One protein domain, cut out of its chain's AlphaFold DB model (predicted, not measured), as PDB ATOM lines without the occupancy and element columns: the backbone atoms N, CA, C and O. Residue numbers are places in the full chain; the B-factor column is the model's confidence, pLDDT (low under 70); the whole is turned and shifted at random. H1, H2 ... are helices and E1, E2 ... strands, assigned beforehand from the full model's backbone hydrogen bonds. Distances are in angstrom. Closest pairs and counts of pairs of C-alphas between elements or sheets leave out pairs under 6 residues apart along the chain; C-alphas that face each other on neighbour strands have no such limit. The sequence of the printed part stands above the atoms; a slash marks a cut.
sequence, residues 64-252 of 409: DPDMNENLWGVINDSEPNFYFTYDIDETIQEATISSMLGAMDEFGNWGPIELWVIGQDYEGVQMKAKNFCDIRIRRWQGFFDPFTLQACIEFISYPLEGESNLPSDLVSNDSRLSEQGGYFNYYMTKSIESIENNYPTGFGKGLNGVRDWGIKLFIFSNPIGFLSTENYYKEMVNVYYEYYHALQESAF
ATOM      1  N   ASP A  64       9.734  34.607  10.006       82.25
ATOM      2  CA  ASP A  64       8.596  34.431  10.920       82.25
ATOM      3  C   ASP A  64       7.452  35.425  10.604       82.25
ATOM      4  O   ASP A  64       7.605  36.615  10.878       82.25
ATOM      5  N   PRO A  65       6.270  34.962  10.142       79.56
ATOM      6  CA  PRO A  65       5.123  35.824   9.818       79.56
ATOM      7  C   PRO A  65       4.497  36.537  11.022       79.56
ATOM      8  O   PRO A  65       3.631  37.394  10.852       79.56
ATOM      9  N   ASP A  66       4.839  36.141  12.252       83.12
ATOM     10  CA  ASP A  66       4.399  36.836  13.462       83.12
ATOM     11  C   ASP A  66       5.348  37.983  13.862       83.12
ATOM     12  O   ASP A  66       5.040  38.719  14.807       83.12
ATOM     13  N   MET A  67       6.513  38.105  13.221       80.62
ATOM     14  CA  MET A  67       7.517  39.133  13.496       80.62
ATOM     15  C   MET A  67       7.537  40.151  12.357       80.62
ATOM     16  O   MET A  67       7.095  39.857  11.267       80.62
ATOM     17  N   ASN A  68       7.980  41.376  12.626       78.06
ATOM     18  CA  ASN A  68       8.100  42.438  11.618       78.06
ATOM     19  C   ASN A  68       9.464  43.148  11.671       78.06
ATOM     20  O   ASN A  68       9.696  44.137  10.980       78.06
ATOM     21  N   GLU A  69      10.350  42.695  12.559       77.75
ATOM     22  CA  GLU A  69      11.711  43.191  12.698       77.75
ATOM     23  C   GLU A  69      12.621  42.089  13.254       77.75
ATOM     24  O   GLU A  69      12.213  41.276  14.090       77.75
ATOM     25  N   ASN A  70      13.881  42.072  12.813       78.75
ATOM     26  CA  ASN A  70      14.894  41.202  13.395       78.75
ATOM     27  C   ASN A  70      15.362  41.744  14.743       78.75
ATOM     28  O   ASN A  70      16.083  42.738  14.818       78.75
ATOM     29  N   LEU A  71      14.991  41.034  15.802       83.94
ATOM     30  CA  LEU A  71      15.384  41.354  17.168       83.94
ATOM     31  C   LEU A  71      16.627  40.585  17.639       83.94
ATOM     32  O   LEU A  71      17.075  40.748  18.778       83.94
ATOM     33  N   TRP A  72      17.234  39.774  16.771       87.19
ATOM     34  CA  TRP A  72      18.501  39.137  17.086       87.19
ATOM     35  C   TRP A  72      19.594  40.184  17.307       87.19
ATOM     36  O   TRP A  72      19.776  41.099  16.508       87.19
ATOM     37  N   GLY A  73      20.371  40.034  18.378       84.31
ATOM     38  CA  GLY A  73      21.489  40.943  18.614       84.31
ATOM     39  C   GLY A  73      21.095  42.296  19.208       84.31
ATOM     40  O   GLY A  73      21.952  43.171  19.299       84.31
ATOM     41  N   VAL A  74      19.838  42.489  19.627       86.06
ATOM     42  CA  VAL A  74      19.384  43.741  20.250       86.06
ATOM     43  C   VAL A  74      18.650  43.501  21.565       86.06
ATOM     44  O   VAL A  74      17.877  42.556  21.718       86.06
ATOM     45  N   ILE A  75      18.874  44.395  22.528       90.81
ATOM     46  CA  ILE A  75      18.075  44.439  23.755       90.81
ATOM     47  C   ILE A  75      16.700  45.011  23.414       90.81
ATOM     48  O   ILE A  75      16.610  46.064  22.783       90.81
ATOM     49  N   ASN A  76      15.640  44.343  23.859       88.88
ATOM     50  CA  ASN A  76      14.264  44.766  23.612       88.88
ATOM     51  C   ASN A  76      13.328  44.435  24.784       88.88
ATOM     52  O   ASN A  76      13.711  43.779  25.749       88.88
ATOM     53  N   ASP A  77      12.080  44.890  24.686       89.12
ATOM     54  CA  ASP A  77      11.073  44.755  25.744       89.12
ATOM     55  C   ASP A  77      10.110  43.574  25.500       89.12
ATOM     56  O   ASP A  77       9.026  43.528  26.082       89.12
ATOM     57  N   SER A  78      10.480  42.616  24.637       88.81
ATOM     58  CA  SER A  78       9.633  41.454  24.343       88.81
ATOM     59  C   SER A  78       9.407  40.607  25.592       88.81
ATOM     60  O   SER A  78      10.356  40.251  26.299       88.81
ATOM     61  N   GLU A  79       8.151  40.228  25.833       92.12
ATOM     62  CA  GLU A  79       7.806  39.317  26.921       92.12
ATOM     63  C   GLU A  79       8.300  37.888  26.608       92.12
ATOM     64  O   GLU A  79       8.024  37.361  25.524       92.12
ATOM     65  N   PRO A  80       9.028  37.235  27.534       95.12
ATOM     66  CA  PRO A  80       9.503  35.872  27.346       95.12
ATOM     67  C   PRO A  80       8.349  34.867  27.447       95.12
ATOM     68  O   PRO A  80       7.467  34.989  28.299       95.12
ATOM     69  N   ASN A  81       8.388  33.818  26.625       96.81
ATOM     70  CA  ASN A  81       7.419  32.727  26.681       96.81
ATOM     71  C   ASN A  81       7.991  31.532  27.449       96.81
ATOM     72  O   ASN A  81       9.057  31.021  27.110       96.81
ATOM     73  N   PHE A  82       7.257  31.047  28.452       98.25
ATOM     74  CA  PHE A  82       7.655  29.899  29.265       98.25
ATOM     75  C   PHE A  82       6.672  28.738  29.103       98.25
ATOM     76  O   PHE A  82       5.464  28.891  29.301       98.25
ATOM     77  N   TYR A  83       7.189  27.553  28.791       98.50
ATOM     78  CA  TYR A  83       6.400  26.345  28.581       98.50
ATOM     79  C   TYR A  83       6.925  25.208  29.453       98.50
ATOM     80  O   TYR A  83       8.058  24.778  29.302       98.50
ATOM     81  N   PHE A  84       6.070  24.661  30.315       98.62
ATOM     82  CA  PHE A  84       6.411  23.545  31.202       98.62
ATOM     83  C   PHE A  84       5.547  22.334  30.883       98.62
ATOM     84  O   PHE A  84       4.334  22.493  30.684       98.62
ATOM     85  N   THR A  85       6.128  21.135  30.842       98.06
ATOM     86  CA  THR A  85       5.333  19.900  30.939       98.06
ATOM     87  C   THR A  85       4.566  19.887  32.267       98.06
ATOM     88  O   THR A  85       4.958  20.535  33.238       98.06
ATOM     89  N   TYR A  86       3.418  19.205  32.310       96.88
ATOM     90  CA  TYR A  86       2.494  19.323  33.449       96.88
ATOM     91  C   TYR A  86       3.034  18.725  34.756       96.88
ATOM     92  O   TYR A  86       2.475  18.980  35.818       96.88
ATOM     93  N   ASP A  87       4.063  17.886  34.670       97.31
ATOM     94  CA  ASP A  87       4.683  17.169  35.781       97.31
ATOM     95  C   ASP A  87       5.787  17.975  36.486       97.31
ATOM     96  O   ASP A  87       6.330  17.517  37.491       97.31
ATOM     97  N   ILE A  88       6.110  19.179  36.002       98.31
ATOM     98  CA  ILE A  88       7.025  20.093  36.690       98.31
ATOM     99  C   ILE A  88       6.313  20.738  37.885       98.31
ATOM    100  O   ILE A  88       5.261  21.361  37.729       98.31
ATOM    101  N   ASP A  89       6.913  20.633  39.072       98.06
ATOM    102  CA  ASP A  89       6.401  21.235  40.309       98.06
ATOM    103  C   ASP A  89       6.257  22.761  40.185       98.06
ATOM    104  O   ASP A  89       7.141  23.426  39.646       98.06
ATOM    105  N   GLU A  90       5.169  23.329  40.711       98.25
ATOM    106  CA  GLU A  90       4.882  24.773  40.656       98.25
ATOM    107  C   GLU A  90       6.036  25.617  41.227       98.25
ATOM    108  O   GLU A  90       6.417  26.620  40.627       98.25
ATOM    109  N   THR A  91       6.689  25.148  42.295       98.12
ATOM    110  CA  THR A  91       7.864  25.805  42.893       98.12
ATOM    111  C   THR A  91       9.022  25.896  41.899       98.12
ATOM    112  O   THR A  91       9.722  26.906  41.836       98.12
ATOM    113  N   ILE A  92       9.233  24.837  41.110       98.44
ATOM    114  CA  ILE A  92      10.266  24.802  40.073       98.44
ATOM    115  C   ILE A  92       9.892  25.753  38.937       98.44
ATOM    116  O   ILE A  92      10.763  26.482  38.459       98.44
ATOM    117  N   GLN A  93       8.621  25.784  38.518       98.69
ATOM    118  CA  GLN A  93       8.156  26.699  37.469       98.69
ATOM    119  C   GLN A  93       8.394  28.159  37.876       98.69
ATOM    120  O   GLN A  93       9.067  28.896  37.157       98.69
ATOM    121  N   GLU A  94       7.927  28.555  39.064       98.62
ATOM    122  CA  GLU A  94       8.084  29.911  39.597       98.62
ATOM    123  C   GLU A  94       9.558  30.309  39.746       98.62
ATOM    124  O   GLU A  94       9.959  31.394  39.317       98.62
ATOM    125  N   ALA A  95      10.389  29.428  40.314       98.31
ATOM    126  CA  ALA A  95      11.811  29.700  40.504       98.31
ATOM    127  C   ALA A  95      12.572  29.790  39.174       98.31
ATOM    128  O   ALA A  95      13.452  30.641  39.032       98.31
ATOM    129  N   THR A  96      12.210  28.971  38.183       98.62
ATOM    130  CA  THR A  96      12.808  29.019  36.840       98.62
ATOM    131  C   THR A  96      12.448  30.321  36.130       98.62
ATOM    132  O   THR A  96      13.343  30.998  35.626       98.62
ATOM    133  N   ILE A  97      11.168  30.715  36.148       98.62
ATOM    134  CA  ILE A  97      10.696  31.988  35.577       98.62
ATOM    135  C   ILE A  97      11.418  33.159  36.247       98.62
ATOM    136  O   ILE A  97      12.015  33.991  35.569       98.62
ATOM    137  N   SER A  98      11.415  33.199  37.582       98.06
ATOM    138  CA  SER A  98      12.078  34.250  38.359       98.06
ATOM    139  C   SER A  98      13.576  34.336  38.051       98.06
ATOM    140  O   SER A  98      14.119  35.429  37.893       98.06
ATOM    141  N   SER A  99      14.244  33.189  37.896       97.81
ATOM    142  CA  SER A  99      15.671  33.137  37.565       97.81
ATOM    143  C   SER A  99      15.954  33.657  36.155       97.81
ATOM    144  O   SER A  99      16.854  34.474  35.997       97.81
ATOM    145  N   MET A 100      15.169  33.254  35.149       97.94
ATOM    146  CA  MET A 100      15.300  33.763  33.776       97.94
ATOM    147  C   MET A 100      15.069  35.273  33.712       97.94
ATOM    148  O   MET A 100      15.901  35.996  33.173       97.94
ATOM    149  N   LEU A 101      13.987  35.763  34.325       97.25
ATOM    150  CA  LEU A 101      13.692  37.198  34.393       97.25
ATOM    151  C   LEU A 101      14.795  37.970  35.126       97.25
ATOM    152  O   LEU A 101      15.154  39.074  34.729       97.25
ATOM    153  N   GLY A 102      15.364  37.385  36.180       96.38
ATOM    154  CA  GLY A 102      16.493  37.975  36.881       96.38
ATOM    155  C   GLY A 102      17.769  38.029  36.035       96.38
ATOM    156  O   GLY A 102      18.487  39.023  36.092       96.38
ATOM    157  N   ALA A 103      18.039  37.010  35.218       96.62
ATOM    158  CA  ALA A 103      19.173  37.022  34.298       96.62
ATOM    159  C   ALA A 103      18.994  38.077  33.191       96.62
ATOM    160  O   ALA A 103      19.940  38.799  32.882       96.62
ATOM    161  N   MET A 104      17.773  38.231  32.666       95.88
ATOM    162  CA  MET A 104      17.417  39.288  31.707       95.88
ATOM    163  C   MET A 104      17.613  40.689  32.300       95.88
ATOM    164  O   MET A 104      18.145  41.573  31.637       95.88
ATOM    165  N   ASP A 105      17.214  40.897  33.555       95.00
ATOM    166  CA  ASP A 105      17.400  42.171  34.261       95.00
ATOM    167  C   ASP A 105      18.885  42.477  34.531       95.00
ATOM    168  O   ASP A 105      19.305  43.628  34.460       95.00
ATOM    169  N   GLU A 106      19.712  41.457  34.794       95.00
ATOM    170  CA  GLU A 106      21.153  41.657  34.994       95.00
ATOM    171  C   GLU A 106      21.918  41.899  33.685       95.00
ATOM    172  O   GLU A 106      22.787  42.770  33.629       95.00
ATOM    173  N   PHE A 107      21.646  41.110  32.646       95.50
ATOM    174  CA  PHE A 107      22.471  41.072  31.434       95.50
ATOM    175  C   PHE A 107      21.842  41.783  30.226       95.50
ATOM    176  O   PHE A 107      22.497  41.907  29.189       95.50
ATOM    177  N   GLY A 108      20.614  42.285  30.368       95.06
ATOM    178  CA  GLY A 108      19.799  42.834  29.287       95.06
ATOM    179  C   GLY A 108      18.936  41.758  28.631       95.06
ATOM    180  O   GLY A 108      19.344  40.605  28.552       95.06
ATOM    181  N   ASN A 109      17.748  42.136  28.153       94.69
ATOM    182  CA  ASN A 109      16.807  41.230  27.494       94.69
ATOM    183  C   ASN A 109      17.152  41.025  26.008       94.69
ATOM    184  O   ASN A 109      16.632  41.720  25.136       94.69
ATOM    185  N   TRP A 110      18.038  40.069  25.729       92.62
ATOM    186  CA  TRP A 110      18.443  39.671  24.375       92.62
ATOM    187  C   TRP A 110      17.437  38.683  23.759       92.62
ATOM    188  O   TRP A 110      17.723  37.489  23.675       92.62
ATOM    189  N   GLY A 111      16.234  39.157  23.413       78.56
ATOM    190  CA  GLY A 111      15.087  38.331  22.989       78.56
ATOM    191  C   GLY A 111      14.519  38.677  21.607       78.56
ATOM    192  O   GLY A 111      15.123  39.486  20.917       78.56
ATOM    193  N   PRO A 112      13.369  38.116  21.185       90.81
ATOM    194  CA  PRO A 112      12.400  37.340  21.959       90.81
ATOM    195  C   PRO A 112      12.951  36.041  22.550       90.81
ATOM    196  O   PRO A 112      13.765  35.353  21.939       90.81
ATOM    197  N   ILE A 113      12.495  35.702  23.757       93.88
ATOM    198  CA  ILE A 113      12.914  34.496  24.483       93.88
ATOM    199  C   ILE A 113      11.780  33.473  24.483       93.88
ATOM    200  O   ILE A 113      10.630  33.797  24.791       93.88
ATOM    201  N   GLU A 114      12.127  32.214  24.250       96.19
ATOM    202  CA  GLU A 114      11.260  31.078  24.532       96.19
ATOM    203  C   GLU A 114      12.003  30.048  25.372       96.19
ATOM    204  O   GLU A 114      13.085  29.622  24.992       96.19
ATOM    205  N   LEU A 115      11.425  29.602  26.484       98.25
ATOM    206  CA  LEU A 115      11.986  28.535  27.305       98.25
ATOM    207  C   LEU A 115      10.994  27.382  27.446       98.25
ATOM    208  O   LEU A 115       9.861  27.562  27.895       98.25
ATOM    209  N   TRP A 116      11.467  26.183  27.125       98.56
ATOM    210  CA  TRP A 116      10.742  24.927  27.265       98.56
ATOM    211  C   TRP A 116      11.389  24.076  28.353       98.56
ATOM    212  O   TRP A 116      12.540  23.674  28.232       98.56
ATOM    213  N   VAL A 117      10.654  23.783  29.421       98.62
ATOM    214  CA  VAL A 117      11.115  22.925  30.513       98.62
ATOM    215  C   VAL A 117      10.425  21.574  30.419       98.62
ATOM    216  O   VAL A 117       9.195  21.471  30.487       98.62
ATOM    217  N   ILE A 118      11.243  20.544  30.244       98.12
ATOM    218  CA  ILE A 118      10.824  19.189  29.914       98.12
ATOM    219  C   ILE A 118      10.992  18.292  31.138       98.12
ATOM    220  O   ILE A 118      12.103  18.086  31.619       98.12
ATOM    221  N   GLY A 119       9.881  17.770  31.652       97.38
ATOM    222  CA  GLY A 119       9.828  16.837  32.777       97.38
ATOM    223  C   GLY A 119      10.186  15.402  32.397       97.38
ATOM    224  O   GLY A 119      10.877  15.159  31.414       97.38
ATOM    225  N   GLN A 120       9.744  14.449  33.211       95.94
ATOM    226  CA  GLN A 120       9.989  13.015  33.022       95.94
ATOM    227  C   GLN A 120       8.751  12.260  32.516       95.94
ATOM    228  O   GLN A 120       8.857  11.104  32.106       95.94
ATOM    229  N   ASP A 121       7.571  12.877  32.593       95.81
ATOM    230  CA  ASP A 121       6.327  12.257  32.160       95.81
ATOM    231  C   ASP A 121       6.225  12.217  30.630       95.81
ATOM    232  O   ASP A 121       6.141  13.246  29.955       95.81
ATOM    233  N   TYR A 122       6.186  11.001  30.086       93.12
ATOM    234  CA  TYR A 122       6.140  10.765  28.647       93.12
ATOM    235  C   TYR A 122       4.920  11.408  27.967       93.12
ATOM    236  O   TYR A 122       5.069  12.027  26.915       93.12
ATOM    237  N   GLU A 123       3.717  11.305  28.545       92.81
ATOM    238  CA  GLU A 123       2.505  11.881  27.944       92.81
ATOM    239  C   GLU A 123       2.577  13.414  27.935       92.81
ATOM    240  O   GLU A 123       2.268  14.052  26.923       92.81
ATOM    241  N   GLY A 124       3.059  14.011  29.027       94.56
ATOM    242  CA  GLY A 124       3.294  15.449  29.139       94.56
ATOM    243  C   GLY A 124       4.306  15.965  28.118       94.56
ATOM    244  O   GLY A 124       4.075  17.002  27.486       94.56
ATOM    245  N   VAL A 125       5.388  15.218  27.905       94.88
ATOM    246  CA  VAL A 125       6.423  15.526  26.911       94.88
ATOM    247  C   VAL A 125       5.854  15.447  25.494       94.88
ATOM    248  O   VAL A 125       6.037  16.385  24.722       94.88
ATOM    249  N   GLN A 126       5.090  14.402  25.160       92.44
ATOM    250  CA  GLN A 126       4.462  14.258  23.839       92.44
ATOM    251  C   GLN A 126       3.446  15.373  23.544       92.44
ATOM    252  O   GLN A 126       3.410  15.926  22.441       92.44
ATOM    253  N   MET A 127       2.654  15.777  24.542       93.44
ATOM    254  CA  MET A 127       1.753  16.926  24.402       93.44
ATOM    255  C   MET A 127       2.514  18.222  24.110       93.44
ATOM    256  O   MET A 127       2.074  19.029  23.284       93.44
ATOM    257  N   LYS A 128       3.656  18.438  24.773       95.62
ATOM    258  CA  LYS A 128       4.492  19.615  24.524       95.62
ATOM    259  C   LYS A 128       5.224  19.546  23.202       95.62
ATOM    260  O   LYS A 128       5.319  20.582  22.554       95.62
ATOM    261  N   ALA A 129       5.659  18.367  22.780       95.19
ATOM    262  CA  ALA A 129       6.274  18.158  21.481       95.19
ATOM    263  C   ALA A 129       5.336  18.622  20.358       95.19
ATOM    264  O   ALA A 129       5.712  19.438  19.518       95.19
ATOM    265  N   LYS A 130       4.063  18.210  20.413       94.81
ATOM    266  CA  LYS A 130       3.055  18.680  19.458       94.81
ATOM    267  C   LYS A 130       2.921  20.208  19.461       94.81
ATOM    268  O   LYS A 130       2.916  20.812  18.396       94.81
ATOM    269  N   ASN A 131       2.821  20.825  20.640       96.56
ATOM    270  CA  ASN A 131       2.699  22.281  20.765       96.56
ATOM    271  C   ASN A 131       3.923  23.006  20.177       96.56
ATOM    272  O   ASN A 131       3.767  23.900  19.352       96.56
ATOM    273  N   PHE A 132       5.129  22.566  20.540       96.69
ATOM    274  CA  PHE A 132       6.380  23.101  20.011       96.69
ATOM    275  C   PHE A 132       6.403  23.066  18.479       96.69
ATOM    276  O   PHE A 132       6.678  24.085  17.848       96.69
ATOM    277  N   CYS A 133       6.060  21.922  17.886       96.00
ATOM    278  CA  CYS A 133       6.033  21.763  16.436       96.00
ATOM    279  C   CYS A 133       4.937  22.580  15.755       96.00
ATOM    280  O   CYS A 133       5.192  23.168  14.709       96.00
ATOM    281  N   ASP A 134       3.738  22.660  16.339       95.81
ATOM    282  CA  ASP A 134       2.666  23.512  15.817       95.81
ATOM    283  C   ASP A 134       3.125  24.984  15.758       95.81
ATOM    284  O   ASP A 134       2.866  25.667  14.766       95.81
ATOM    285  N   ILE A 135       3.837  25.469  16.790       94.69
ATOM    286  CA  ILE A 135       4.406  26.826  16.804       94.69
ATOM    287  C   ILE A 135       5.463  26.976  15.712       94.69
ATOM    288  O   ILE A 135       5.360  27.917  14.928       94.69
ATOM    289  N   ARG A 136       6.437  26.059  15.627       93.88
ATOM    290  CA  ARG A 136       7.509  26.149  14.627       93.88
ATOM    291  C   ARG A 136       6.982  26.170  13.199       93.88
ATOM    292  O   ARG A 136       7.384  27.020  12.420       93.88
ATOM    293  N   ILE A 137       6.043  25.282  12.869       92.88
ATOM    294  CA  ILE A 137       5.438  25.215  11.531       92.88
ATOM    295  C   ILE A 137       4.700  26.509  11.201       92.88
ATOM    296  O   ILE A 137       4.844  27.043  10.107       92.88
ATOM    297  N   ARG A 138       3.909  27.024  12.147       91.12
ATOM    298  CA  ARG A 138       3.145  28.260  11.954       91.12
ATOM    299  C   ARG A 138       4.053  29.472  11.738       91.12
ATOM    300  O   ARG A 138       3.652  30.386  11.029       91.12
ATOM    301  N   ARG A 139       5.236  29.453  12.349       89.62
ATOM    302  CA  ARG A 139       6.236  30.519  12.300       89.62
ATOM    303  C   ARG A 139       7.349  30.285  11.286       89.62
ATOM    304  O   ARG A 139       8.315  31.014  11.321       89.62
ATOM    305  N   TRP A 140       7.252  29.261  10.434       87.44
ATOM    306  CA  TRP A 140       8.287  28.938   9.436       87.44
ATOM    307  C   TRP A 140       9.680  28.636  10.019       87.44
ATOM    308  O   TRP A 140      10.699  28.665   9.336       87.44
ATOM    309  N   GLN A 141       9.718  28.208  11.277       90.38
ATOM    310  CA  GLN A 141      10.936  27.923  12.029       90.38
ATOM    311  C   GLN A 141      11.329  26.447  11.897       90.38
ATOM    312  O   GLN A 141      11.168  25.646  12.822       90.38
ATOM    313  N   GLY A 142      11.786  26.063  10.705       89.06
ATOM    314  CA  GLY A 142      12.209  24.696  10.394       89.06
ATOM    315  C   GLY A 142      13.681  24.423  10.697       89.06
ATOM    316  O   GLY A 142      14.526  25.291  10.521       89.06
ATOM    317  N   PHE A 143      13.991  23.200  11.137       84.31
ATOM    318  CA  PHE A 143      15.379  22.729  11.293       84.31
ATOM    319  C   PHE A 143      15.926  22.028  10.036       84.31
ATOM    320  O   PHE A 143      17.128  21.824   9.914       84.31
ATOM    321  N   PHE A 144      15.045  21.571   9.146       86.50
ATOM    322  CA  PHE A 144      15.365  20.779   7.955       86.50
ATOM    323  C   PHE A 144      14.181  20.814   6.982       86.50
ATOM    324  O   PHE A 144      13.063  21.101   7.400       86.50
ATOM    325  N   ASP A 145      14.388  20.450   5.716       83.88
ATOM    326  CA  ASP A 145      13.342  20.420   4.683       83.88
ATOM    327  C   ASP A 145      13.093  18.978   4.176       83.88
ATOM    328  O   ASP A 145      14.060  18.255   3.913       83.88
ATOM    329  N   PRO A 146      11.833  18.508   4.038       87.25
ATOM    330  CA  PRO A 146      10.576  19.161   4.416       87.25
ATOM    331  C   PRO A 146      10.308  19.165   5.926       87.25
ATOM    332  O   PRO A 146      10.243  18.112   6.568       87.25
ATOM    333  N   PHE A 147      10.032  20.349   6.480       89.81
ATOM    334  CA  PHE A 147       9.612  20.503   7.873       89.81
ATOM    335  C   PHE A 147       8.090  20.363   7.992       89.81
ATOM    336  O   PHE A 147       7.345  21.331   7.878       89.81
ATOM    337  N   THR A 148       7.591  19.140   8.184       92.88
ATOM    338  CA  THR A 148       6.160  18.897   8.456       92.88
ATOM    339  C   THR A 148       5.901  18.730   9.950       92.88
ATOM    340  O   THR A 148       6.811  18.397  10.706       92.88
ATOM    341  N   LEU A 149       4.645  18.883  10.390       92.00
ATOM    342  CA  LEU A 149       4.266  18.638  11.788       92.00
ATOM    343  C   LEU A 149       4.710  17.244  12.268       92.00
ATOM    344  O   LEU A 149       5.269  17.117  13.353       92.00
ATOM    345  N   GLN A 150       4.495  16.210  11.452       91.06
ATOM    346  CA  GLN A 150       4.849  14.839  11.815       91.06
ATOM    347  C   GLN A 150       6.369  14.636  11.855       91.06
ATOM    348  O   GLN A 150       6.876  14.047  12.806       91.06
ATOM    349  N   ALA A 151       7.097  15.177  10.872       90.75
ATOM    350  CA  ALA A 151       8.557  15.124  10.858       90.75
ATOM    351  C   ALA A 151       9.156  15.869  12.061       90.75
ATOM    352  O   ALA A 151      10.045  15.350  12.725       90.75
ATOM    353  N   CYS A 152       8.621  17.039  12.416       92.69
ATOM    354  CA  CYS A 152       9.045  17.762  13.610       92.69
ATOM    355  C   CYS A 152       8.808  16.945  14.890       92.69
ATOM    356  O   CYS A 152       9.716  16.842  15.712       92.69
ATOM    357  N   ILE A 153       7.625  16.333  15.058       91.50
ATOM    358  CA  ILE A 153       7.306  15.530  16.252       91.50
ATOM    359  C   ILE A 153       8.278  14.353  16.391       91.50
ATOM    360  O   ILE A 153       8.758  14.088  17.496       91.50
ATOM    361  N   GLU A 154       8.595  13.680  15.282       88.94
ATOM    362  CA  GLU A 154       9.598  12.611  15.250       88.94
ATOM    363  C   GLU A 154      10.994  13.132  15.594       88.94
ATOM    364  O   GLU A 154      11.672  12.534  16.428       88.94
ATOM    365  N   PHE A 155      11.390  14.274  15.024       87.75
ATOM    366  CA  PHE A 155      12.693  14.888  15.266       87.75
ATOM    367  C   PHE A 155      12.912  15.250  16.729       87.75
ATOM    368  O   PHE A 155      14.000  15.015  17.231       87.75
ATOM    369  N   ILE A 156      11.917  15.824  17.415       89.44
ATOM    370  CA  ILE A 156      12.075  16.254  18.815       89.44
ATOM    371  C   ILE A 156      11.846  15.126  19.830       89.44
ATOM    372  O   ILE A 156      12.249  15.273  20.985       89.44
ATOM    373  N   SER A 157      11.226  14.016  19.414       86.00
ATOM    374  CA  SER A 157      10.949  12.838  20.250       86.00
ATOM    375  C   SER A 157      11.970  11.718  19.985       86.00
ATOM    376  O   SER A 157      13.169  11.939  20.146       86.00
ATOM    377  N   TYR A 158      11.523  10.512  19.606       71.31
ATOM    378  CA  TYR A 158      12.384   9.417  19.154       71.31
ATOM    379  C   TYR A 158      12.354   9.313  17.622       71.31
ATOM    380  O   TYR A 158      11.437   8.697  17.073       71.31
ATOM    381  N   PRO A 159      13.363   9.850  16.919       63.44
ATOM    382  CA  PRO A 159      13.400   9.850  15.456       63.44
ATOM    383  C   PRO A 159      13.474   8.434  14.857       63.44
ATOM    384  O   PRO A 159      12.988   8.200  13.754       63.44
ATOM    385  N   LEU A 160      14.033   7.467  15.596       62.47
ATOM    386  CA  LEU A 160      14.194   6.071  15.162       62.47
ATOM    387  C   LEU A 160      12.981   5.166  15.436       62.47
ATOM    388  O   LEU A 160      12.931   4.050  14.921       62.47
ATOM    389  N   GLU A 161      12.021   5.619  16.244       64.81
ATOM    390  CA  GLU A 161      10.795   4.867  16.563       64.81
ATOM    391  C   GLU A 161       9.571   5.375  15.779       64.81
ATOM    392  O   GLU A 161       8.478   4.821  15.901       64.81
ATOM    393  N   GLY A 162       9.757   6.432  14.981       63.66
ATOM    394  CA  GLY A 162       8.723   7.062  14.163       63.66
ATOM    395  C   GLY A 162       8.412   6.330  12.854       63.66
ATOM    396  O   GLY A 162       8.950   5.266  12.543       63.66
ATOM    397  N   GLU A 163       7.550   6.936  12.039       72.12
ATOM    398  CA  GLU A 163       7.141   6.402  10.733       72.12
ATOM    399  C   GLU A 163       8.138   6.747   9.607       72.12
ATOM    400  O   GLU A 163       7.831   6.563   8.431       72.12
ATOM    401  N   SER A 164       9.353   7.193   9.960       75.38
ATOM    402  CA  SER A 164      10.407   7.623   9.027       75.38
ATOM    403  C   SER A 164      10.006   8.849   8.195       75.38
ATOM    404  O   SER A 164      10.230   8.890   6.986       75.38
ATOM    405  N   ASN A 165       9.419   9.858   8.847       81.62
ATOM    406  CA  ASN A 165       9.084  11.145   8.227       81.62
ATOM    407  C   ASN A 165      10.282  12.105   8.147       81.62
ATOM    408  O   ASN A 165      10.165  13.188   7.574       81.62
ATOM    409  N   LEU A 166      11.423  11.724   8.722       83.19
ATOM    410  CA  LEU A 166      12.663  12.493   8.671       83.19
ATOM    411  C   LEU A 166      13.438  12.227   7.375       83.19
ATOM    412  O   LEU A 166      13.435  11.091   6.888       83.19
ATOM    413  N   PRO A 167      14.161  13.230   6.842       80.69
ATOM    414  CA  PRO A 167      15.121  13.003   5.769       80.69
ATOM    415  C   PRO A 167      16.114  11.898   6.152       80.69
ATOM    416  O   PRO A 167      16.665  11.910   7.256       80.69
ATOM    417  N   SER A 168      16.359  10.943   5.246       73.75
ATOM    418  CA  SER A 168      17.219   9.778   5.519       73.75
ATOM    419  C   SER A 168      18.621  10.171   5.976       73.75
ATOM    420  O   SER A 168      19.190   9.523   6.852       73.75
ATOM    421  N   ASP A 169      19.140  11.253   5.401       75.38
ATOM    422  CA  ASP A 169      20.511  11.705   5.609       75.38
ATOM    423  C   ASP A 169      20.671  12.420   6.961       75.38
ATOM    424  O   ASP A 169      21.740  12.373   7.564       75.38
ATOM    425  N   LEU A 170      19.590  13.012   7.489       76.06
ATOM    426  CA  LEU A 170      19.590  13.670   8.797       76.06
ATOM    427  C   LEU A 170      19.850  12.652   9.914       76.06
ATOM    428  O   LEU A 170      20.701  12.855  10.773       76.06
ATOM    429  N   VAL A 171      19.144  11.521   9.872       69.31
ATOM    430  CA  VAL A 171      19.245  10.473  10.897       69.31
ATOM    431  C   VAL A 171      20.576   9.722  10.812       69.31
ATOM    432  O   VAL A 171      21.093   9.281  11.835       69.31
ATOM    433  N   SER A 172      21.140   9.556   9.611       69.31
ATOM    434  CA  SER A 172      22.425   8.867   9.452       69.31
ATOM    435  C   SER A 172      23.632   9.714   9.850       69.31
ATOM    436  O   SER A 172      24.660   9.139  10.203       69.31
ATOM    437  N   ASN A 173      23.520  11.045   9.773       70.69
ATOM    438  CA  ASN A 173      24.636  11.962  10.012       70.69
ATOM    439  C   ASN A 173      24.610  12.585  11.415       70.69
ATOM    440  O   ASN A 173      25.667  12.923  11.937       70.69
ATOM    441  N   ASP A 174      23.443  12.688  12.059       71.88
ATOM    442  CA  ASP A 174      23.334  13.141  13.448       71.88
ATOM    443  C   ASP A 174      23.307  11.929  14.398       71.88
ATOM    444  O   ASP A 174      22.261  11.341  14.700       71.88
ATOM    445  N   SER A 175      24.487  11.537  14.891       69.00
ATOM    446  CA  SER A 175      24.613  10.422  15.837       69.00
ATOM    447  C   SER A 175      23.853  10.678  17.143       69.00
ATOM    448  O   SER A 175      23.347   9.727  17.741       69.00
ATOM    449  N   ARG A 176      23.683  11.939  17.562       73.75
ATOM    450  CA  ARG A 176      22.913  12.301  18.760       73.75
ATOM    451  C   ARG A 176      21.440  11.950  18.581       73.75
ATOM    452  O   ARG A 176      20.875  11.360  19.499       73.75
ATOM    453  N   LEU A 177      20.832  12.221  17.425       73.25
ATOM    454  CA  LEU A 177      19.450  11.790  17.158       73.25
ATOM    455  C   LEU A 177      19.297  10.274  17.304       73.25
ATOM    456  O   LEU A 177      18.290   9.803  17.833       73.25
ATOM    457  N   SER A 178      20.306   9.513  16.874       69.38
ATOM    458  CA  SER A 178      20.279   8.053  16.955       69.38
ATOM    459  C   SER A 178      20.519   7.500  18.370       69.38
ATOM    460  O   SER A 178      19.918   6.497  18.748       69.38
ATOM    461  N   GLU A 179      21.371   8.151  19.165       73.50
ATOM    462  CA  GLU A 179      21.814   7.654  20.475       73.50
ATOM    463  C   GLU A 179      21.016   8.230  21.650       73.50
ATOM    464  O   GLU A 179      20.813   7.558  22.661       73.50
ATOM    465  N   GLN A 180      20.594   9.487  21.537       70.62
ATOM    466  CA  GLN A 180      20.026  10.283  22.627       70.62
ATOM    467  C   GLN A 180      18.611  10.794  22.308       70.62
ATOM    468  O   GLN A 180      17.902  11.279  23.193       70.62
ATOM    469  N   GLY A 181      18.172  10.640  21.056       79.00
ATOM    470  CA  GLY A 181      16.900  11.138  20.556       79.00
ATOM    471  C   GLY A 181      16.913  12.637  20.265       79.00
ATOM    472  O   GLY A 181      17.939  13.316  20.329       79.00
ATOM    473  N   GLY A 182      15.734  13.143  19.923       84.81
ATOM    474  CA  GLY A 182      15.472  14.556  19.691       84.81
ATOM    475  C   GLY A 182      15.596  15.424  20.930       84.81
ATOM    476  O   GLY A 182      15.718  14.913  22.040       84.81
ATOM    477  N   TYR A 183      15.489  16.747  20.762       88.19
ATOM    478  CA  TYR A 183      15.625  17.693  21.875       88.19
ATOM    479  C   TYR A 183      14.757  17.319  23.086       88.19
ATOM    480  O   TYR A 183      15.278  17.153  24.184       88.19
ATOM    481  N   PHE A 184      13.447  17.126  22.918       94.19
ATOM    482  CA  PHE A 184      12.566  16.870  24.064       94.19
ATOM    483  C   PHE A 184      12.832  15.504  24.688       94.19
ATOM    484  O   PHE A 184      12.811  15.389  25.911       94.19
ATOM    485  N   ASN A 185      13.144  14.486  23.883       91.56
ATOM    486  CA  ASN A 185      13.547  13.205  24.442       91.56
ATOM    487  C   ASN A 185      14.851  13.306  25.243       91.56
ATOM    488  O   ASN A 185      14.903  12.829  26.375       91.56
ATOM    489  N   TYR A 186      15.867  13.968  24.691       91.94
ATOM    490  CA  TYR A 186      17.137  14.206  25.365       91.94
ATOM    491  C   TYR A 186      16.909  14.856  26.734       91.94
ATOM    492  O   TYR A 186      17.315  14.306  27.759       91.94
ATOM    493  N   TYR A 187      16.187  15.982  26.779       95.31
ATOM    494  CA  TYR A 187      15.934  16.691  28.034       95.31
ATOM    495  C   TYR A 187      15.035  15.900  28.997       95.31
ATOM    496  O   TYR A 187      15.264  15.959  30.204       95.31
ATOM    497  N   MET A 188      14.096  15.086  28.500       95.62
ATOM    498  CA  MET A 188      13.328  14.144  29.327       95.62
ATOM    499  C   MET A 188      14.235  13.081  29.962       95.62
ATOM    500  O   MET A 188      14.159  12.841  31.168       95.62
ATOM    501  N   THR A 189      15.144  12.471  29.193       93.75
ATOM    502  CA  THR A 189      16.144  11.532  29.726       93.75
ATOM    503  C   THR A 189      17.015  12.204  30.778       93.75
ATOM    504  O   THR A 189      17.298  11.598  31.809       93.75
ATOM    505  N   LYS A 190      17.396  13.470  30.578       95.50
ATOM    506  CA  LYS A 190      18.175  14.207  31.575       95.50
ATOM    507  C   LYS A 190      17.393  14.535  32.848       95.50
ATOM    508  O   LYS A 190      17.968  14.497  33.939       95.50
ATOM    509  N   SER A 191      16.087  14.775  32.742       97.19
ATOM    510  CA  SER A 191      15.190  14.895  33.900       97.19
ATOM    511  C   SER A 191      15.149  13.607  34.714       97.19
ATOM    512  O   SER A 191      15.341  13.644  35.929       97.19
ATOM    513  N   ILE A 192      14.972  12.466  34.040       96.62
ATOM    514  CA  ILE A 192      14.981  11.135  34.663       96.62
ATOM    515  C   ILE A 192      16.332  10.880  35.339       96.62
ATOM    516  O   ILE A 192      16.375  10.564  36.525       96.62
ATOM    517  N   GLU A 193      17.436  11.095  34.620       96.25
ATOM    518  CA  GLU A 193      18.800  10.890  35.118       96.25
ATOM    519  C   GLU A 193      19.067  11.710  36.389       96.25
ATOM    520  O   GLU A 193      19.618  11.193  37.362       96.25
ATOM    521  N   SER A 194      18.629  12.972  36.404       96.06
ATOM    522  CA  SER A 194      18.795  13.868  37.552       96.06
ATOM    523  C   SER A 194      18.063  13.357  38.792       96.06
ATOM    524  O   SER A 194      18.596  13.426  39.901       96.06
ATOM    525  N   ILE A 195      16.854  12.824  38.609       95.38
ATOM    526  CA  ILE A 195      16.008  12.323  39.694       95.38
ATOM    527  C   ILE A 195      16.514  10.965  40.191       95.38
ATOM    528  O   ILE A 195      16.713  10.786  41.394       95.38
ATOM    529  N   GLU A 196      16.771  10.021  39.287       96.94
ATOM    530  CA  GLU A 196      17.198   8.659  39.629       96.94
ATOM    531  C   GLU A 196      18.575   8.627  40.299       96.94
ATOM    532  O   GLU A 196      18.789   7.859  41.241       96.94
ATOM    533  N   ASN A 197      19.493   9.496  39.866       96.44
ATOM    534  CA  ASN A 197      20.827   9.598  40.453       96.44
ATOM    535  C   ASN A 197      20.915  10.605  41.609       96.44
ATOM    536  O   ASN A 197      21.998  10.788  42.172       96.44
ATOM    537  N   ASN A 198      19.796  11.235  41.989       94.44
ATOM    538  CA  ASN A 198      19.726  12.224  43.064       94.44
ATOM    539  C   ASN A 198      20.774  13.342  42.892       94.44
ATOM    540  O   ASN A 198      21.550  13.655  43.805       94.44
ATOM    541  N   TYR A 199      20.831  13.906  41.685       94.69
ATOM    542  CA  TYR A 199      21.711  15.025  41.384       94.69
ATOM    543  C   TYR A 199      21.274  16.286  42.135       94.69
ATOM    544  O   TYR A 199      20.087  16.490  42.391       94.69
ATOM    545  N   PRO A 200      22.234  17.147  42.523       93.44
ATOM    546  CA  PRO A 200      21.919  18.358  43.269       93.44
ATOM    547  C   PRO A 200      21.103  19.357  42.443       93.44
ATOM    548  O   PRO A 200      20.316  20.101  43.019       93.44
ATOM    549  N   THR A 201      21.296  19.374  41.125       95.81
ATOM    550  CA  THR A 201      20.638  20.279  40.179       95.81
ATOM    551  C   THR A 201      20.134  19.510  38.962       95.81
ATOM    552  O   THR A 201      20.632  18.421  38.675       95.81
ATOM    553  N   GLY A 202      19.196  20.096  38.219       93.25
ATOM    554  CA  GLY A 202      18.739  19.572  36.936       93.25
ATOM    555  C   GLY A 202      19.871  19.559  35.917       93.25
ATOM    556  O   GLY A 202      20.453  20.603  35.609       93.25
ATOM    557  N   PHE A 203      20.194  18.377  35.410       87.75
ATOM    558  CA  PHE A 203      21.224  18.170  34.399       87.75
ATOM    559  C   PHE A 203      20.648  18.412  33.004       87.75
ATOM    560  O   PHE A 203      19.577  17.907  32.718       87.75
ATOM    561  N   GLY A 204      21.323  19.150  32.124       91.81
ATOM    562  CA  GLY A 204      20.839  19.408  30.762       91.81
ATOM    563  C   GLY A 204      20.007  20.683  30.654       91.81
ATOM    564  O   GLY A 204      18.813  20.710  30.945       91.81
ATOM    565  N   LYS A 205      20.654  21.741  30.186       95.31
ATOM    566  CA  LYS A 205      20.058  23.015  29.800       95.31
ATOM    567  C   LYS A 205      20.812  23.512  28.568       95.31
ATOM    568  O   LYS A 205      21.928  23.055  28.344       95.31
ATOM    569  N   GLY A 206      20.178  24.316  27.724       94.00
ATOM    570  CA  GLY A 206      20.848  24.807  26.525       94.00
ATOM    571  C   GLY A 206      20.051  25.852  25.767       94.00
ATOM    572  O   GLY A 206      18.813  25.875  25.822       94.00
ATOM    573  N   LEU A 207      20.781  26.675  25.021       93.25
ATOM    574  CA  LEU A 207      20.276  27.496  23.925       93.25
ATOM    575  C   LEU A 207      20.262  26.634  22.649       93.25
ATOM    576  O   LEU A 207      21.304  26.216  22.165       93.25
ATOM    577  N   ASN A 208      19.071  26.330  22.136       90.12
ATOM    578  CA  ASN A 208      18.807  25.347  21.075       90.12
ATOM    579  C   ASN A 208      18.174  25.967  19.811       90.12
ATOM    580  O   ASN A 208      17.634  25.246  18.973       90.12
ATOM    581  N   GLY A 209      18.143  27.296  19.711       83.12
ATOM    582  CA  GLY A 209      17.606  27.999  18.544       83.12
ATOM    583  C   GLY A 209      18.637  28.162  17.433       83.12
ATOM    584  O   GLY A 209      19.838  28.067  17.677       83.12
ATOM    585  N   VAL A 210      18.154  28.478  16.235       84.06
ATOM    586  CA  VAL A 210      18.984  28.992  15.137       84.06
ATOM    587  C   VAL A 210      18.777  30.498  14.997       84.06
ATOM    588  O   VAL A 210      17.726  31.029  15.368       84.06
ATOM    589  N   ARG A 211      19.800  31.187  14.490       86.06
ATOM    590  CA  ARG A 211      19.825  32.651  14.352       86.06
ATOM    591  C   ARG A 211      18.667  33.165  13.486       86.06
ATOM    592  O   ARG A 211      18.073  34.193  13.805       86.06
ATOM    593  N   ASP A 212      18.332  32.388  12.460       83.62
ATOM    594  CA  ASP A 212      17.337  32.591  11.393       83.62
ATOM    595  C   ASP A 212      15.937  32.850  11.895       83.62
ATOM    596  O   ASP A 212      15.128  33.510  11.247       83.62
ATOM    597  N   TRP A 213      15.658  32.358  13.091       87.75
ATOM    598  CA  TRP A 213      14.349  32.497  13.691       87.75
ATOM    599  C   TRP A 213      14.186  33.816  14.438       87.75
ATOM    600  O   TRP A 213      13.094  34.099  14.911       87.75
ATOM    601  N   GLY A 214      15.261  34.591  14.619       87.50
ATOM    602  CA  GLY A 214      15.210  35.863  15.338       87.50
ATOM    603  C   GLY A 214      14.889  35.733  16.833       87.50
ATOM    604  O   GLY A 214      14.648  36.744  17.485       87.50
ATOM    605  N   ILE A 215      14.898  34.517  17.397       90.69
ATOM    606  CA  ILE A 215      14.553  34.231  18.799       90.69
ATOM    607  C   ILE A 215      15.675  33.489  19.531       90.69
ATOM    608  O   ILE A 215      16.448  32.740  18.934       90.69
ATOM    609  N   LYS A 216      15.720  33.603  20.863       93.75
ATOM    610  CA  LYS A 216      16.511  32.704  21.717       93.75
ATOM    611  C   LYS A 216      15.623  31.594  22.258       93.75
ATOM    612  O   LYS A 216      14.834  31.799  23.182       93.75
ATOM    613  N   LEU A 217      15.771  30.408  21.679       95.44
ATOM    614  CA  LEU A 217      15.070  29.210  22.120       95.44
ATOM    615  C   LEU A 217      15.906  28.448  23.152       95.44
ATOM    616  O   LEU A 217      16.937  27.879  22.817       95.44
ATOM    617  N   PHE A 218      15.427  28.364  24.382       97.56
ATOM    618  CA  PHE A 218      15.991  27.548  25.445       97.56
ATOM    619  C   PHE A 218      15.171  26.280  25.659       97.56
ATOM    620  O   PHE A 218      13.938  26.301  25.629       97.56
ATOM    621  N   ILE A 219      15.859  25.175  25.935       97.62
ATOM    622  CA  ILE A 219      15.217  23.927  26.348       97.62
ATOM    623  C   ILE A 219      15.987  23.372  27.537       97.62
ATOM    624  O   ILE A 219      17.196  23.157  27.458       97.62
ATOM    625  N   PHE A 220      15.292  23.185  28.654       98.31
ATOM    626  CA  PHE A 220      15.849  22.690  29.906       98.31
ATOM    627  C   PHE A 220      15.195  21.360  30.277       98.31
ATOM    628  O   PHE A 220      14.000  21.153  30.068       98.31
ATOM    629  N   SER A 221      15.965  20.479  30.902       97.94
ATOM    630  CA  SER A 221      15.410  19.429  31.752       97.94
ATOM    631  C   SER A 221      14.861  20.032  33.048       97.94
ATOM    632  O   SER A 221      15.081  21.210  33.345       97.94
ATOM    633  N   ASN A 222      14.190  19.210  33.850       98.19
ATOM    634  CA  ASN A 222      13.622  19.568  35.141       98.19
ATOM    635  C   ASN A 222      14.680  20.173  36.099       98.19
ATOM    636  O   ASN A 222      15.551  19.437  36.576       98.19
ATOM    637  N   PRO A 223      14.596  21.477  36.444       97.94
ATOM    638  CA  PRO A 223      15.500  22.160  37.379       97.94
ATOM    639  C   PRO A 223      15.252  21.771  38.853       97.94
ATOM    640  O   PRO A 223      14.911  22.595  39.704       97.94
ATOM    641  N   ILE A 224      15.427  20.485  39.168       96.75
ATOM    642  CA  ILE A 224      15.151  19.850  40.469       96.75
ATOM    643  C   ILE A 224      15.848  20.539  41.657       96.75
ATOM    644  O   ILE A 224      15.337  20.506  42.780       96.75
ATOM    645  N   GLY A 225      16.977  21.218  41.448       97.00
ATOM    646  CA  GLY A 225      17.691  21.913  42.515       97.00
ATOM    647  C   GLY A 225      16.866  23.003  43.204       97.00
ATOM    648  O   GLY A 225      17.108  23.268  44.381       97.00
ATOM    649  N   PHE A 226      15.838  23.561  42.548       98.00
ATOM    650  CA  PHE A 226      14.934  24.539  43.164       98.00
ATOM    651  C   PHE A 226      14.045  23.969  44.280       98.00
ATOM    652  O   PHE A 226      13.568  24.734  45.116       98.00
ATOM    653  N   LEU A 227      13.871  22.645  44.374       96.62
ATOM    654  CA  LEU A 227      13.166  22.019  45.505       96.62
ATOM    655  C   LEU A 227      14.030  21.909  46.771       96.62
ATOM    656  O   LEU A 227      13.528  21.564  47.842       96.62
ATOM    657  N   SER A 228      15.333  22.183  46.674       94.94
ATOM    658  CA  SER A 228      16.284  22.055  47.775       94.94
ATOM    659  C   SER A 228      16.831  23.413  48.184       94.94
ATOM    660  O   SER A 228      17.466  24.095  47.390       94.94
ATOM    661  N   THR A 229      16.707  23.776  49.462       91.19
ATOM    662  CA  THR A 229      17.318  25.010  49.989       91.19
ATOM    663  C   THR A 229      18.840  25.047  49.798       91.19
ATOM    664  O   THR A 229      19.404  26.117  49.609       91.19
ATOM    665  N   GLU A 230      19.517  23.895  49.829       90.62
ATOM    666  CA  GLU A 230      20.973  23.818  49.638       90.62
ATOM    667  C   GLU A 230      21.382  24.010  48.170       90.62
ATOM    668  O   GLU A 230      22.439  24.578  47.887       90.62
ATOM    669  N   ASN A 231      20.556  23.538  47.233       94.38
ATOM    670  CA  ASN A 231      20.886  23.558  45.808       94.38
ATOM    671  C   ASN A 231      20.195  24.678  45.033       94.38
ATOM    672  O   ASN A 231      20.598  24.933  43.905       94.38
ATOM    673  N   TYR A 232      19.237  25.383  45.640       93.88
ATOM    674  CA  TYR A 232      18.487  26.470  45.015       93.88
ATOM    675  C   TYR A 232      19.415  27.486  44.344       93.88
ATOM    676  O   TYR A 232      19.258  27.809  43.172       93.88
ATOM    677  N   TYR A 233      20.443  27.928  45.074       91.06
ATOM    678  CA  TYR A 233      21.439  28.864  44.556       91.06
ATOM    679  C   TYR A 233      22.208  28.282  43.359       91.06
ATOM    680  O   TYR A 233      22.418  28.969  42.367       91.06
ATOM    681  N   LYS A 234      22.607  27.007  43.424       92.12
ATOM    682  CA  LYS A 234      23.351  26.345  42.338       92.12
ATOM    683  C   LYS A 234      22.489  26.197  41.085       92.12
ATOM    684  O   LYS A 234      22.973  26.415  39.985       92.12
ATOM    685  N   GLU A 235      21.214  25.858  41.257       96.69
ATOM    686  CA  GLU A 235      20.252  25.782  40.155       96.69
ATOM    687  C   GLU A 235      20.032  27.161  39.520       96.69
ATOM    688  O   GLU A 235      20.049  27.279  38.298       96.69
ATOM    689  N   MET A 236      19.922  28.215  40.336       96.06
ATOM    690  CA  MET A 236      19.818  29.594  39.854       96.06
ATOM    691  C   MET A 236      21.052  30.009  39.042       96.06
ATOM    692  O   MET A 236      20.894  30.564  37.958       96.06
ATOM    693  N   VAL A 237      22.268  29.687  39.507       95.12
ATOM    694  CA  VAL A 237      23.505  29.917  38.734       95.12
ATOM    695  C   VAL A 237      23.456  29.198  37.390       95.12
ATOM    696  O   VAL A 237      23.785  29.814  36.383       95.12
ATOM    697  N   ASN A 238      22.987  27.948  37.339       96.62
ATOM    698  CA  ASN A 238      22.861  27.225  36.071       96.62
ATOM    699  C   ASN A 238      21.874  27.914  35.113       96.62
ATOM    700  O   ASN A 238      22.134  27.975  33.921       96.62
ATOM    701  N   VAL A 239      20.761  28.471  35.607       98.25
ATOM    702  CA  VAL A 239      19.826  29.228  34.752       98.25
ATOM    703  C   VAL A 239      20.472  30.512  34.214       98.25
ATOM    704  O   VAL A 239      20.338  30.811  33.030       98.25
ATOM    705  N   TYR A 240      21.210  31.250  35.049       97.94
ATOM    706  CA  TYR A 240      21.921  32.462  34.617       97.94
ATOM    707  C   TYR A 240      23.053  32.147  33.635       97.94
ATOM    708  O   TYR A 240      23.262  32.910  32.697       97.94
ATOM    709  N   TYR A 241      23.763  31.036  33.844       97.62
ATOM    710  CA  TYR A 241      24.821  30.544  32.961       97.62
ATOM    711  C   TYR A 241      24.283  30.347  31.545       97.62
ATOM    712  O   TYR A 241      24.830  30.902  30.596       97.62
ATOM    713  N   GLU A 242      23.161  29.639  31.424       97.62
ATOM    714  CA  GLU A 242      22.535  29.371  30.131       97.62
ATOM    715  C   GLU A 242      21.998  30.644  29.497       97.62
ATOM    716  O   GLU A 242      22.229  30.899  28.319       97.62
ATOM    717  N   TYR A 243      21.333  31.495  30.285       97.88
ATOM    718  CA  TYR A 243      20.859  32.773  29.775       97.88
ATOM    719  C   TYR A 243      22.005  33.639  29.244       97.88
ATOM    720  O   TYR A 243      21.828  34.339  28.251       97.88
ATOM    721  N   TYR A 244      23.193  33.586  29.851       97.88
ATOM    722  CA  TYR A 244      24.334  34.368  29.381       97.88
ATOM    723  C   TYR A 244      24.715  34.031  27.930       97.88
ATOM    724  O   TYR A 244      25.134  34.924  27.190       97.88
ATOM    725  N   HIS A 245      24.466  32.799  27.469       96.56
ATOM    726  CA  HIS A 245      24.621  32.433  26.061       96.56
ATOM    727  C   HIS A 245      23.697  33.242  25.128       96.56
ATOM    728  O   HIS A 245      24.079  33.497  23.990       96.56
ATOM    729  N   ALA A 246      22.542  33.755  25.586       95.75
ATOM    730  CA  ALA A 246      21.732  34.693  24.796       95.75
ATOM    731  C   ALA A 246      22.531  35.940  24.406       95.75
ATOM    732  O   ALA A 246      22.473  36.352  23.248       95.75
ATOM    733  N   LEU A 247      23.278  36.519  25.349       95.69
ATOM    734  CA  LEU A 247      24.134  37.681  25.110       95.69
ATOM    735  C   LEU A 247      25.308  37.302  24.207       95.69
ATOM    736  O   LEU A 247      25.568  37.995  23.227       95.69
ATOM    737  N   GLN A 248      25.993  36.195  24.509       96.00
ATOM    738  CA  GLN A 248      27.164  35.769  23.736       96.00
ATOM    739  C   GLN A 248      26.808  35.523  22.267       96.00
ATOM    740  O   GLN A 248      27.465  36.059  21.382       96.00
ATOM    741  N   GLU A 249      25.713  34.808  22.008       94.12
ATOM    742  CA  GLU A 249      25.236  34.546  20.649       94.12
ATOM    743  C   GLU A 249      24.648  35.785  19.971       94.12
ATOM    744  O   GLU A 249      24.649  35.894  18.749       94.12
ATOM    745  N   SER A 250      24.154  36.753  20.746       93.25
ATOM    746  CA  SER A 250      23.703  38.047  20.217       93.25
ATOM    747  C   SER A 250      24.847  38.905  19.684       93.25
ATOM    748  O   SER A 250      24.609  39.794  18.874       93.25
ATOM    749  N   ALA A 251      26.091  38.616  20.074       94.00
ATOM    750  CA  ALA A 251      27.262  39.261  19.498       94.00
ATOM    751  C   ALA A 251      27.574  38.782  18.068       94.00
ATOM    752  O   ALA A 251      28.491  39.317  17.460       94.00
ATOM    753  N   PHE A 252      26.854  37.801  17.516       91.81
ATOM    754  CA  PHE A 252      27.036  37.327  16.143       91.81
ATOM    755  C   PHE A 252      25.738  37.517  15.361       91.81
ATOM    756  O   PHE A 252      24.795  36.743  15.530       91.81
TER     757      PHE A 252
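AT A GLANCE: This is residues 64 to 252 of the 409 residues of an uncharacterized protein of Bacteroidetes bacterium SCGC AAA795-G10 (UniProt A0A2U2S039). What shape do these backbone atoms make? A four-strand sheet is the core of three layers, with H1 and H8 over one face and H2 and H6 over the other. H3 packs on H2 and H6, with the short helices H4 and H5 beyond it, and H7 packs on the first turns of H1 and H8. What is it made of? The printed part has 189 residues with eight named helices and four named strands, E1 H1 E2 H2 H3 H4 H5 H6 E3 E4 H7 H8; the class is mixed, helices and strands, and the sheet, E1 E2 E4 E3, is mixed. How large is it? It is compact, with a radius of gyration of the C-alphas of 16.3 A and spans of 46 by 43 by 26 A.

HOW THE PARTS SIT: How do the strands pair? E1, residues 81 to 84, is parallel to E2, residues 113 to 118, with N 83 and O 115 at 2.8 A. E2 is parallel to E4, residues 216 to 221, with N 218 and O 114 at 2.7 A. E3, residues 205 to 207, and E4 form an antiparallel hairpin, with N 219 and O 206 at 3.0 A. Which helices are on the sheet? E1, H1, residues 90 to 107, and E2 form a strand-helix-strand unit, two parallel strands with a helix between, its crossover left-handed; H1's height over the sheet is 10.4 A. H8, residues 232 to 250, is on the same face, at a height of 9.3 A, and H6, residues 183 to 196, is on the opposite face, at 4.6 A over E4. H2, residues 122 to 138, is also on the sheet, its closest C-alphas to E2 being Val 125 and Ile 118, 6.5 A apart. Which helices touch? H1 and H8 touch at a steep tilt of 45 degrees, closest at C-alphas 103 and 240, 5.3 A, and H7, residues 224 to 227, touches H8 closest at C-alphas 226 and 232, 4.4 A. H3, residues 149 to 156, touches H2 closest at C-alphas 152 and 133, 5.8 A. H4, residues 168 to 173, and H5, residues 175 to 179, only just touch, only at the corner, with 3 pairs of C-alphas within 8 A. Are the helix backbones complete? Every O i to N i+4 pair is within hydrogen-bond range in H1 to H6, 12 of 15 are in H8, and H7 is too short for such a pair.

IN THESE COORDINATES: Where does the first element begin? After residues 64 to 80, which hold no named element, E1 begins at C-alpha 81 (7.419, 32.727, 26.681). Which elements are long? From first to last C-alpha H1 is 25.7 A, H2 24.4 A, H6 20.0 A and E4 16.7 A; H8, 27.9 A, ends at C-alpha 250 (23.703, 38.047, 20.217).

THE WHOLE: Is the printed part whole? It has no cut, and the link from H3 to H4, 11 residues, is long. Where is confidence low? Residues 159 to 162, 171 to 172, 175 and 178 are under 70.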